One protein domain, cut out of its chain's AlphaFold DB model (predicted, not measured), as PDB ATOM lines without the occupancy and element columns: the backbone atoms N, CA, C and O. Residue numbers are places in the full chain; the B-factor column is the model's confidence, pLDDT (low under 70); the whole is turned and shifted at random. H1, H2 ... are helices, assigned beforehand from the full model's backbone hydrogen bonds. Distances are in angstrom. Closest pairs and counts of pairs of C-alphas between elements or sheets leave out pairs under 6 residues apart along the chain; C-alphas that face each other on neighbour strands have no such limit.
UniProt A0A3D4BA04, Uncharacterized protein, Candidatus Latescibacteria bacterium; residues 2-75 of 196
ATOM      1  N   ILE A   2      40.357  -5.910 -58.488       48.12
ATOM      2  CA  ILE A   2      40.955  -5.136 -57.368       48.12
ATOM      3  C   ILE A   2      41.518  -3.776 -57.825       48.12
ATOM      4  O   ILE A   2      41.368  -2.777 -57.132       48.12
ATOM      5  N   VAL A   3      42.078  -3.714 -59.036       52.50
ATOM      6  CA  VAL A   3      42.602  -2.476 -59.643       52.50
ATOM      7  C   VAL A   3      41.507  -1.427 -59.879       52.50
ATOM      8  O   VAL A   3      41.750  -0.244 -59.684       52.50
ATOM      9  N   TYR A   4      40.288  -1.844 -60.243       57.88
ATOM     10  CA  TYR A   4      39.177  -0.919 -60.500       57.88
ATOM     11  C   TYR A   4      38.619  -0.352 -59.188       57.88
ATOM     12  O   TYR A   4      38.363   0.843 -59.082       57.88
ATOM     13  N   PHE A   5      38.530  -1.194 -58.154       60.00
ATOM     14  CA  PHE A   5      38.188  -0.769 -56.796       60.00
ATOM     15  C   PHE A   5      39.259   0.167 -56.204       60.00
ATOM     16  O   PHE A   5      38.930   1.205 -55.640       60.00
ATOM     17  N   GLY A   6      40.544  -0.143 -56.409       58.16
ATOM     18  CA  GLY A   6      41.660   0.724 -56.017       58.16
ATOM     19  C   GLY A   6      41.646   2.076 -56.737       58.16
ATOM     20  O   GLY A   6      41.826   3.112 -56.100       58.16
ATOM     21  N   LEU A   7      41.347   2.086 -58.040       58.34
ATOM     22  CA  LEU A   7      41.161   3.317 -58.809       58.34
ATOM     23  C   LEU A   7      39.997   4.148 -58.265       58.34
ATOM     24  O   LEU A   7      40.179   5.341 -58.060       58.34
ATOM     25  N   LEU A   8      38.850   3.537 -57.949       60.44
ATOM     26  CA  LEU A   8      37.691   4.228 -57.365       60.44
ATOM     27  C   LEU A   8      37.982   4.822 -55.974       60.44
ATOM     28  O   LEU A   8      37.540   5.934 -55.680       60.44
ATOM     29  N   MET A   9      38.775   4.131 -55.149       55.78
ATOM     30  CA  MET A   9      39.202   4.625 -53.832       55.78
ATOM     31  C   MET A   9      40.133   5.843 -53.939       55.78
ATOM     32  O   MET A   9      40.016   6.782 -53.152       55.78
ATOM     33  N   ILE A  10      41.017   5.878 -54.943       57.75
ATOM     34  CA  ILE A  10      41.872   7.044 -55.233       57.75
ATOM     35  C   ILE A  10      41.037   8.185 -55.851       57.75
ATOM     36  O   ILE A  10      41.225   9.358 -55.513       57.75
ATOM     37  N   TRP A  11      40.068   7.845 -56.706       55.66
ATOM     38  CA  TRP A  11      39.208   8.769 -57.458       55.66
ATOM     39  C   TRP A  11      38.313   9.647 -56.568       55.66
ATOM     40  O   TRP A  11      38.128  10.834 -56.855       55.66
ATOM     41  N   HIS A  12      37.822   9.108 -55.445       56.22
ATOM     42  CA  HIS A  12      36.966   9.822 -54.485       56.22
ATOM     43  C   HIS A  12      37.629  11.081 -53.886       56.22
ATOM     44  O   HIS A  12      36.948  12.006 -53.449       56.22
ATOM     45  N   THR A  13      38.964  11.168 -53.878       54.97
ATOM     46  CA  THR A  13      39.669  12.306 -53.257       54.97
ATOM     47  C   THR A  13      39.682  13.581 -54.108       54.97
ATOM     48  O   THR A  13      39.917  14.662 -53.566       54.97
ATOM     49  N   ARG A  14      39.413  13.494 -55.423       51.03
ATOM     50  CA  ARG A  14      39.501  14.648 -56.348       51.03
ATOM     51  C   ARG A  14      38.244  14.932 -57.165       51.03
ATOM     52  O   ARG A  14      38.107  16.045 -57.672       51.03
ATOM     53  N   VAL A  15      37.331  13.976 -57.310       55.06
ATOM     54  CA  VAL A  15      36.188  14.104 -58.223       55.06
ATOM     55  C   VAL A  15      34.915  14.491 -57.470       55.06
ATOM     56  O   VAL A  15      34.571  13.910 -56.446       55.06
ATOM     57  N   GLN A  16      34.217  15.514 -57.970       57.12
ATOM     58  CA  GLN A  16      32.978  16.020 -57.371       57.12
ATOM     59  C   GLN A  16      31.900  14.920 -57.342       57.12
ATOM     60  O   GLN A  16      31.703  14.226 -58.339       57.12
ATOM     61  N   TRP A  17      31.165  14.808 -56.229       65.62
ATOM     62  CA  TRP A  17      30.104  13.810 -55.987       65.62
ATOM     63  C   TRP A  17      29.105  13.651 -57.149       65.62
ATOM     64  O   TRP A  17      28.612  12.554 -57.406       65.62
ATOM     65  N   LYS A  18      28.868  14.731 -57.905       62.94
ATOM     66  CA  LYS A  18      27.991  14.766 -59.084       62.94
ATOM     67  C   LYS A  18      28.378  13.774 -60.188       62.94
ATOM     68  O   LYS A  18      27.516  13.352 -60.946       62.94
ATOM     69  N   TYR A  19      29.648  13.372 -60.264       70.69
ATOM     70  CA  TYR A  19      30.120  12.373 -61.228       70.69
ATOM     71  C   TYR A  19      30.020  10.936 -60.704       70.69
ATOM     72  O   TYR A  19      30.119   9.999 -61.490       70.69
ATOM     73  N   MET A  20      29.822  10.746 -59.394       73.00
ATOM     74  CA  MET A  20      29.574   9.417 -58.832       73.00
ATOM     75  C   MET A  20      28.112   9.006 -58.990       73.00
ATOM     76  O   MET A  20      27.850   7.837 -59.243       73.00
ATOM     77  N   ALA A  21      27.173   9.958 -58.932       76.12
ATOM     78  CA  ALA A  21      25.740   9.669 -59.018       76.12
ATOM     79  C   ALA A  21      25.338   8.775 -60.219       76.12
ATOM     80  O   ALA A  21      24.607   7.812 -59.989       76.12
ATOM     81  N   PRO A  22      25.842   8.988 -61.455       80.50
ATOM     82  CA  PRO A  22      25.491   8.134 -62.593       80.50
ATOM     83  C   PRO A  22      26.056   6.709 -62.513       80.50
ATOM     84  O   PRO A  22      25.457   5.785 -63.053       80.50
ATOM     85  N   ILE A  23      27.203   6.512 -61.851       80.25
ATOM     86  CA  ILE A  23      27.857   5.196 -61.736       80.25
ATOM     87  C   ILE A  23      27.446   4.438 -60.469       80.25
ATOM     88  O   ILE A  23      27.671   3.232 -60.387       80.25
ATOM     89  N   THR A  24      26.812   5.105 -59.499       78.81
ATOM     90  CA  THR A  24      26.344   4.500 -58.242       78.81
ATOM     91  C   THR A  24      25.529   3.214 -58.448       78.81
ATOM     92  O   THR A  24      25.837   2.236 -57.769       78.81
ATOM     93  N   PRO A  25      24.560   3.126 -59.386       82.94
ATOM     94  CA  PRO A  25      23.803   1.887 -59.592       82.94
ATOM     95  C   PRO A  25      24.693   0.699 -59.989       82.94
ATOM     96  O   PRO A  25      24.511  -0.413 -59.499       82.94
ATOM     97  N   ILE A  26      25.703   0.949 -60.829       84.25
ATOM     98  CA  ILE A  26      26.671  -0.062 -61.273       84.25
ATOM     99  C   ILE A  26      27.551  -0.503 -60.098       84.25
ATOM    100  O   ILE A  26      27.799  -1.694 -59.916       84.25
ATOM    101  N   LEU A  27      27.988   0.443 -59.264       80.12
ATOM    102  CA  LEU A  27      28.770   0.143 -58.062       80.12
ATOM    103  C   LEU A  27      27.974  -0.697 -57.057       80.12
ATOM    104  O   LEU A  27      28.529  -1.633 -56.488       80.12
ATOM    105  N   ILE A  28      26.679  -0.413 -56.879       81.31
ATOM    106  CA  ILE A  28      25.787  -1.203 -56.018       81.31
ATOM    107  C   ILE A  28      25.645  -2.629 -56.559       81.31
ATOM    108  O   ILE A  28      25.785  -3.586 -55.798       81.31
ATOM    109  N   LEU A  29      25.433  -2.791 -57.868       85.00
ATOM    110  CA  LEU A  29      25.342  -4.110 -58.499       85.00
ATOM    111  C   LEU A  29      26.641  -4.916 -58.328       85.00
ATOM    112  O   LEU A  29      26.606  -6.101 -57.984       85.00
ATOM    113  N   TYR A  30      27.799  -4.283 -58.524       84.69
ATOM    114  CA  TYR A  30      29.088  -4.943 -58.311       84.69
ATOM    115  C   TYR A  30      29.350  -5.280 -56.844       84.69
ATOM    116  O   TYR A  30      29.878  -6.352 -56.555       84.69
ATOM    117  N   ALA A  31      28.951  -4.412 -55.915       81.31
ATOM    118  CA  ALA A  31      29.037  -4.709 -54.493       81.31
ATOM    119  C   ALA A  31      28.161  -5.920 -54.134       81.31
ATOM    120  O   ALA A  31      28.639  -6.841 -53.478       81.31
ATOM    121  N   TYR A  32      26.921  -5.969 -54.630       83.56
ATOM    122  CA  TYR A  32      26.003  -7.084 -54.399       83.56
ATOM    123  C   TYR A  32      26.552  -8.410 -54.941       83.56
ATOM    124  O   TYR A  32      26.699  -9.373 -54.192       83.56
ATOM    125  N   THR A  33      26.925  -8.452 -56.223       87.44
ATOM    126  CA  THR A  33      27.474  -9.665 -56.860       87.44
ATOM    127  C   THR A  33      28.778 -10.126 -56.204       87.44
ATOM    128  O   THR A  33      28.992 -11.329 -56.019       87.44
ATOM    129  N   GLY A  34      29.628  -9.181 -55.790       82.56
ATOM    130  CA  GLY A  34      30.841  -9.450 -55.025       82.56
ATOM    131  C   GLY A  34      30.558 -10.054 -53.649       82.56
ATOM    132  O   GLY A  34      31.221 -11.018 -53.272       82.56
ATOM    133  N   ILE A  35      29.557  -9.541 -52.923       80.75
ATOM    134  CA  ILE A  35      29.131 -10.083 -51.624       80.75
ATOM    135  C   ILE A  35      28.583 -11.503 -51.789       80.75
ATOM    136  O   ILE A  35      29.024 -12.390 -51.066       80.75
ATOM    137  N   VAL A  36      27.694 -11.748 -52.756       82.81
ATOM    138  CA  VAL A  36      27.142 -13.093 -53.020       82.81
ATOM    139  C   VAL A  36      28.264 -14.089 -53.325       82.81
ATOM    140  O   VAL A  36      28.395 -15.105 -52.648       82.81
ATOM    141  N   SER A  37      29.170 -13.734 -54.243       84.94
ATOM    142  CA  SER A  37      30.319 -14.582 -54.597       84.94
ATOM    143  C   SER A  37      31.256 -14.845 -53.411       84.94
ATOM    144  O   SER A  37      31.884 -15.901 -53.317       84.94
ATOM    145  N   LEU A  38      31.402 -13.866 -52.512       81.81
ATOM    146  CA  LEU A  38      32.193 -14.008 -51.295       81.81
ATOM    147  C   LEU A  38      31.515 -14.968 -50.310       81.81
ATOM    148  O   LEU A  38      32.200 -15.817 -49.746       81.81
ATOM    149  N   LEU A  39      30.197 -14.859 -50.122       80.75
ATOM    150  CA  LEU A  39      29.418 -15.737 -49.246       80.75
ATOM    151  C   LEU A  39      29.478 -17.197 -49.710       80.75
ATOM    152  O   LEU A  39      29.747 -18.074 -48.886       80.75
ATOM    153  N   ASP A  40      29.347 -17.444 -51.014       83.69
ATOM    154  CA  ASP A  40      29.440 -18.790 -51.590       83.69
ATOM    155  C   ASP A  40      30.812 -19.421 -51.308       83.69
ATOM    156  O   ASP A  40      30.910 -20.526 -50.775       83.69
ATOM    157  N   ARG A  41      31.898 -18.669 -51.536       82.44
ATOM    158  CA  ARG A  41      33.273 -19.119 -51.240       82.44
ATOM    159  C   ARG A  41      33.558 -19.274 -49.750       82.44
ATOM    160  O   ARG A  41      34.474 -20.001 -49.360       82.44
ATOM    161  N   LEU A  42      32.837 -18.547 -48.900       80.00
ATOM    162  CA  LEU A  42      32.948 -18.674 -47.453       80.00
ATOM    163  C   LEU A  42      32.182 -19.880 -46.924       80.00
ATOM    164  O   LEU A  42      32.536 -20.357 -45.849       80.00
ATOM    165  N   SER A  43      31.193 -20.405 -47.653       75.50
ATOM    166  CA  SER A  43      30.441 -21.604 -47.268       75.50
ATOM    167  C   SER A  43      31.369 -22.797 -46.985       75.50
ATOM    168  O   SER A  43      31.217 -23.462 -45.961       75.50
ATOM    169  N   GLU A  44      32.429 -22.948 -47.781       77.00
ATOM    170  CA  GLU A  44      33.396 -24.057 -47.724       77.00
ATOM    171  C   GLU A  44      34.527 -23.885 -46.685       77.00
ATOM    172  O   GLU A  44      35.367 -24.767 -46.512       77.00
ATOM    173  N   ARG A  45      34.605 -22.744 -45.984       75.88
ATOM    174  CA  ARG A  45      35.697 -22.457 -45.029       75.88
ATOM    175  C   ARG A  45      35.342 -22.814 -43.584       75.88
ATOM    176  O   ARG A  45      34.175 -22.854 -43.208       75.88
ATOM    177  N   SER A  46      36.361 -22.993 -42.734       82.38
ATOM    178  CA  SER A  46      36.148 -23.212 -41.293       82.38
ATOM    179  C   SER A  46      35.471 -22.009 -40.625       82.38
ATOM    180  O   SER A  46      35.719 -20.856 -40.996       82.38
ATOM    181  N   SER A  47      34.646 -22.274 -39.610       81.38
ATOM    182  CA  SER A  47      33.838 -21.263 -38.911       81.38
ATOM    183  C   SER A  47      34.660 -20.081 -38.386       81.38
ATOM    184  O   SER A  47      34.220 -18.944 -38.496       81.38
ATOM    185  N   ILE A  48      35.895 -20.318 -37.927       82.06
ATOM    186  CA  ILE A  48      36.801 -19.267 -37.429       82.06
ATOM    187  C   ILE A  48      37.123 -18.237 -38.524       82.06
ATOM    188  O   ILE A  48      37.077 -17.031 -38.283       82.06
ATOM    189  N   LYS A  49      37.407 -18.692 -39.753       76.81
ATOM    190  CA  LYS A  49      37.718 -17.793 -40.878       76.81
ATOM    191  C   LYS A  49      36.497 -16.974 -41.299       76.81
ATOM    192  O   LYS A  49      36.660 -15.818 -41.681       76.81
ATOM    193  N   LYS A  50      35.291 -17.550 -41.207       79.31
ATOM    194  CA  LYS A  50      34.036 -16.828 -41.475       79.31
ATOM    195  C   LYS A  50      33.837 -15.710 -40.456       79.31
ATOM    196  O   LYS A  50      33.636 -14.568 -40.858       79.31
ATOM    197  N   THR A  51      33.979 -16.018 -39.165       83.00
ATOM    198  CA  THR A  51      33.823 -15.042 -38.078       83.00
ATOM    199  C   THR A  51      34.760 -13.852 -38.249       83.00
ATOM    200  O   THR A  51      34.302 -12.718 -38.202       83.00
ATOM    201  N   ILE A  52      36.048 -14.085 -38.533       84.06
ATOM    202  CA  ILE A  52      37.018 -12.994 -38.737       84.06
ATOM    203  C   ILE A  52      36.586 -12.076 -39.891       84.06
ATOM    204  O   ILE A  52      36.590 -10.857 -39.743       84.06
ATOM    205  N   ILE A  53      36.171 -12.648 -41.025       82.31
ATOM    206  CA  ILE A  53      35.794 -11.870 -42.212       82.31
ATOM    207  C   ILE A  53      34.522 -11.053 -41.970       82.31
ATOM    208  O   ILE A  53      34.494  -9.869 -42.308       82.31
ATOM    209  N   PHE A  54      33.497 -11.642 -41.347       83.75
ATOM    210  CA  PHE A  54      32.274 -10.913 -41.005       83.75
ATOM    211  C   PHE A  54      32.524  -9.812 -39.977       83.75
ATOM    212  O   PHE A  54      31.983  -8.721 -40.133       83.75
ATOM    213  N   THR A  55      33.381 -10.049 -38.983       85.50
ATOM    214  CA  THR A  55      33.767  -9.016 -38.017       85.50
ATOM    215  C   THR A  55      34.485  -7.857 -38.707       85.50
ATOM    216  O   THR A  55      34.129  -6.704 -38.479       85.50
ATOM    217  N   CYS A  56      35.440  -8.127 -39.604       82.00
ATOM    218  CA  CYS A  56      36.122  -7.073 -40.361       82.00
ATOM    219  C   CYS A  56      35.160  -6.279 -41.258       82.00
ATOM    220  O   CYS A  56      35.216  -5.052 -41.270       82.00
ATOM    221  N   LEU A  57      34.257  -6.954 -41.978       82.44
ATOM    222  CA  LEU A  57      33.231  -6.292 -42.791       82.44
ATOM    223  C   LEU A  57      32.272  -5.460 -41.933       82.44
ATOM    224  O   LEU A  57      31.977  -4.322 -42.282       82.44
ATOM    225  N   GLY A  58      31.834  -5.997 -40.793       85.19
ATOM    226  CA  GLY A  58      30.981  -5.291 -39.841       85.19
ATOM    227  C   GLY A  58      31.645  -4.019 -39.319       85.19
ATOM    228  O   GLY A  58      31.033  -2.955 -39.355       85.19
ATOM    229  N   LEU A  59      32.918  -4.096 -38.922       85.75
ATOM    230  CA  LEU A  59      33.692  -2.933 -38.477       85.75
ATOM    231  C   LEU A  59      33.847  -1.877 -39.582       85.75
ATOM    232  O   LEU A  59      33.703  -0.687 -39.304       85.75
ATOM    233  N   LEU A  60      34.076  -2.291 -40.834       81.75
ATOM    234  CA  LEU A  60      34.132  -1.374 -41.979       81.75
ATOM    235  C   LEU A  60      32.784  -0.683 -42.223       81.75
ATOM    236  O   LEU A  60      32.745   0.538 -42.369       81.75
ATOM    237  N   CYS A  61      31.677  -1.431 -42.209       82.44
ATOM    238  CA  CYS A  61      30.333  -0.874 -42.369       82.44
ATOM    239  C   CYS A  61      29.973   0.099 -41.239       82.44
ATOM    240  O   CYS A  61      29.380   1.140 -41.503       82.44
ATOM    241  N   ILE A  62      30.345  -0.212 -39.994       84.69
ATOM    242  CA  ILE A  62      30.125   0.673 -38.842       84.69
ATOM    243  C   ILE A  62      30.934   1.965 -39.002       84.69
ATOM    244  O   ILE A  62      30.379   3.053 -38.857       84.69
ATOM    245  N   SER A  63      32.219   1.862 -39.356       81.00
ATOM    246  CA  SER A  63      33.097   3.014 -39.601       81.00
ATOM    247  C   SER A  63      32.539   3.943 -40.683       81.00
ATOM    248  O   SER A  63      32.406   5.149 -40.471       81.00
ATOM    249  N   GLU A  64      32.156   3.393 -41.837       78.38
ATOM    250  CA  GLU A  64      31.576   4.187 -42.925       78.38
ATOM    251  C   GLU A  64      30.160   4.685 -42.596       78.38
ATOM    252  O   GLU A  64      29.792   5.788 -42.996       78.38
ATOM    253  N   GLY A  65      29.391   3.939 -41.801       81.44
ATOM    254  CA  GLY A  65      28.092   4.362 -41.280       81.44
ATOM    255  C   GLY A  65      28.192   5.605 -40.394       81.44
ATOM    256  O   GLY A  65      27.409   6.538 -40.571       81.44
ATOM    257  N   PHE A  66      29.189   5.674 -39.505       81.69
ATOM    258  CA  PHE A  66      29.467   6.883 -38.723       81.69
ATOM    259  C   PHE A  66      29.878   8.055 -39.616       81.69
ATOM    260  O   PHE A  66      29.350   9.151 -39.454       81.69
ATOM    261  N   ARG A  67      30.734   7.829 -40.619       75.88
ATOM    262  CA  ARG A  67      31.128   8.881 -41.575       75.88
ATOM    263  C   ARG A  67      29.953   9.388 -42.405       75.88
ATOM    264  O   ARG A  67      29.853  10.588 -42.642       75.88
ATOM    265  N   ALA A  68      29.060   8.500 -42.834       74.62
ATOM    266  CA  ALA A  68      27.838   8.867 -43.539       74.62
ATOM    267  C   ALA A  68      26.884   9.644 -42.622       74.62
ATOM    268  O   ALA A  68      26.346  10.669 -43.031       74.62
ATOM    269  N   ALA A  69      26.719   9.214 -41.368       77.38
ATOM    270  CA  ALA A  69      25.915   9.924 -40.379       77.38
ATOM    271  C   ALA A  69      26.483  11.317 -40.072       77.38
ATOM    272  O   ALA A  69      25.722  12.279 -40.033       77.38
ATOM    273  N   ASP A  70      27.800  11.450 -39.928       75.06
ATOM    274  CA  ASP A  70      28.479  12.735 -39.742       75.06
ATOM    275  C   ASP A  70      28.397  13.611 -40.993       75.06
ATOM    276  O   ASP A  70      28.223  14.819 -40.880       75.06
ATOM    277  N   ALA A  71      28.451  13.030 -42.194       67.94
ATOM    278  CA  ALA A  71      28.234  13.763 -43.437       67.94
ATOM    279  C   ALA A  71      26.787  14.258 -43.562       67.94
ATOM    280  O   ALA A  71      26.570  15.380 -44.000       67.94
ATOM    281  N   VAL A  72      25.798  13.468 -43.136       68.81
ATOM    282  CA  VAL A  72      24.382  13.871 -43.121       68.81
ATOM    283  C   VAL A  72      24.116  14.916 -42.033       68.81
ATOM    284  O   VAL A  72      23.426  15.902 -42.282       68.81
ATOM    285  N   ARG A  73      24.693  14.749 -40.837       66.12
ATOM    286  CA  ARG A  73      24.574  15.700 -39.718       66.12
ATOM    287  C   ARG A  73      25.349  16.994 -39.971       66.12
ATOM    288  O   ARG A  73      24.886  18.068 -39.603       66.12
ATOM    289  N   GLY A  74      26.510  16.906 -40.610       59.69
ATOM    290  CA  GLY A  74      27.391  18.029 -40.930       59.69
ATOM    291  C   GLY A  74      27.106  18.694 -42.282       59.69
ATOM    292  O   GLY A  74      27.552  19.824 -42.517       59.69
ATOM    293  N   GLY A  75      26.360  18.037 -43.176       47.56
ATOM    294  CA  GLY A  75      26.291  18.375 -44.596       47.56
ATOM    295  C   GLY A  75      24.882  18.388 -45.192       47.56
ATOM    296  O   GLY A  75      24.359  17.380 -45.647       47.56
TER     297      GLY A  75
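AT A GLANCE: This is residues 2 to 75 of the 196 residues of an uncharacterized protein of Candidatus Latescibacteria bacterium (UniProt A0A3D4BA04). What shape do these atoms make? The long helix H3 and the shorter H2 make a loose, narrow V, joined by a tight turn at residues 44 to 46 and near each other where H2 ends and H3 begins. The short helix H1 lies apart from both, beyond a long looped link, residues 12 to 23. What is it built of, and how large is it? The printed part has 74 residues with three named helices, H1, H2 and H3 in chain order, and no named strand: all helix. It is loose, with a radius of gyration of the C-alphas of 15.1 A, and elongated, spanning 42 by 26 by 19 A.

IN THESE COORDINATES: Where is the longest helix? H3 is residues 47 to 74, 39.9 A from first to last C-alpha, and C-alpha 74 stands at (27.391, 18.029, -40.930). Where are the others? H2 is residues 24 to 43, 28.6 A long, with C-alpha 24 at (26.344, 4.500, -58.242). H1 is residues 2 to 11, 14.0 A long, beginning with C-alpha 2 at (40.955, -5.136, -57.368).

HOW THE PARTS SIT: How do H3 and H2 stand? They are close but not clearly touching, the closest C-alphas being those of Leu 42 and Lys 50, 6.4 A apart. They run opposite ways at a shallow tilt of 22 degrees. Where is H1? It is apart from H2 and from H3. What do the backbones show? In H1, H2 and H3 every O i to N i+4 pair is within hydrogen-bond range.

THE WHOLE: How far does it reach? The two C-alphas farthest apart, those of Glu 44 and Gly 75, are 43.1 A apart. Is it continuous? The printed part has no cut; the link from H1 to H2 is long, and that from H2 to H3 is tight. Where is confidence low? The pLDDT is under 70 in residues 2 to 18 and 71 to 75.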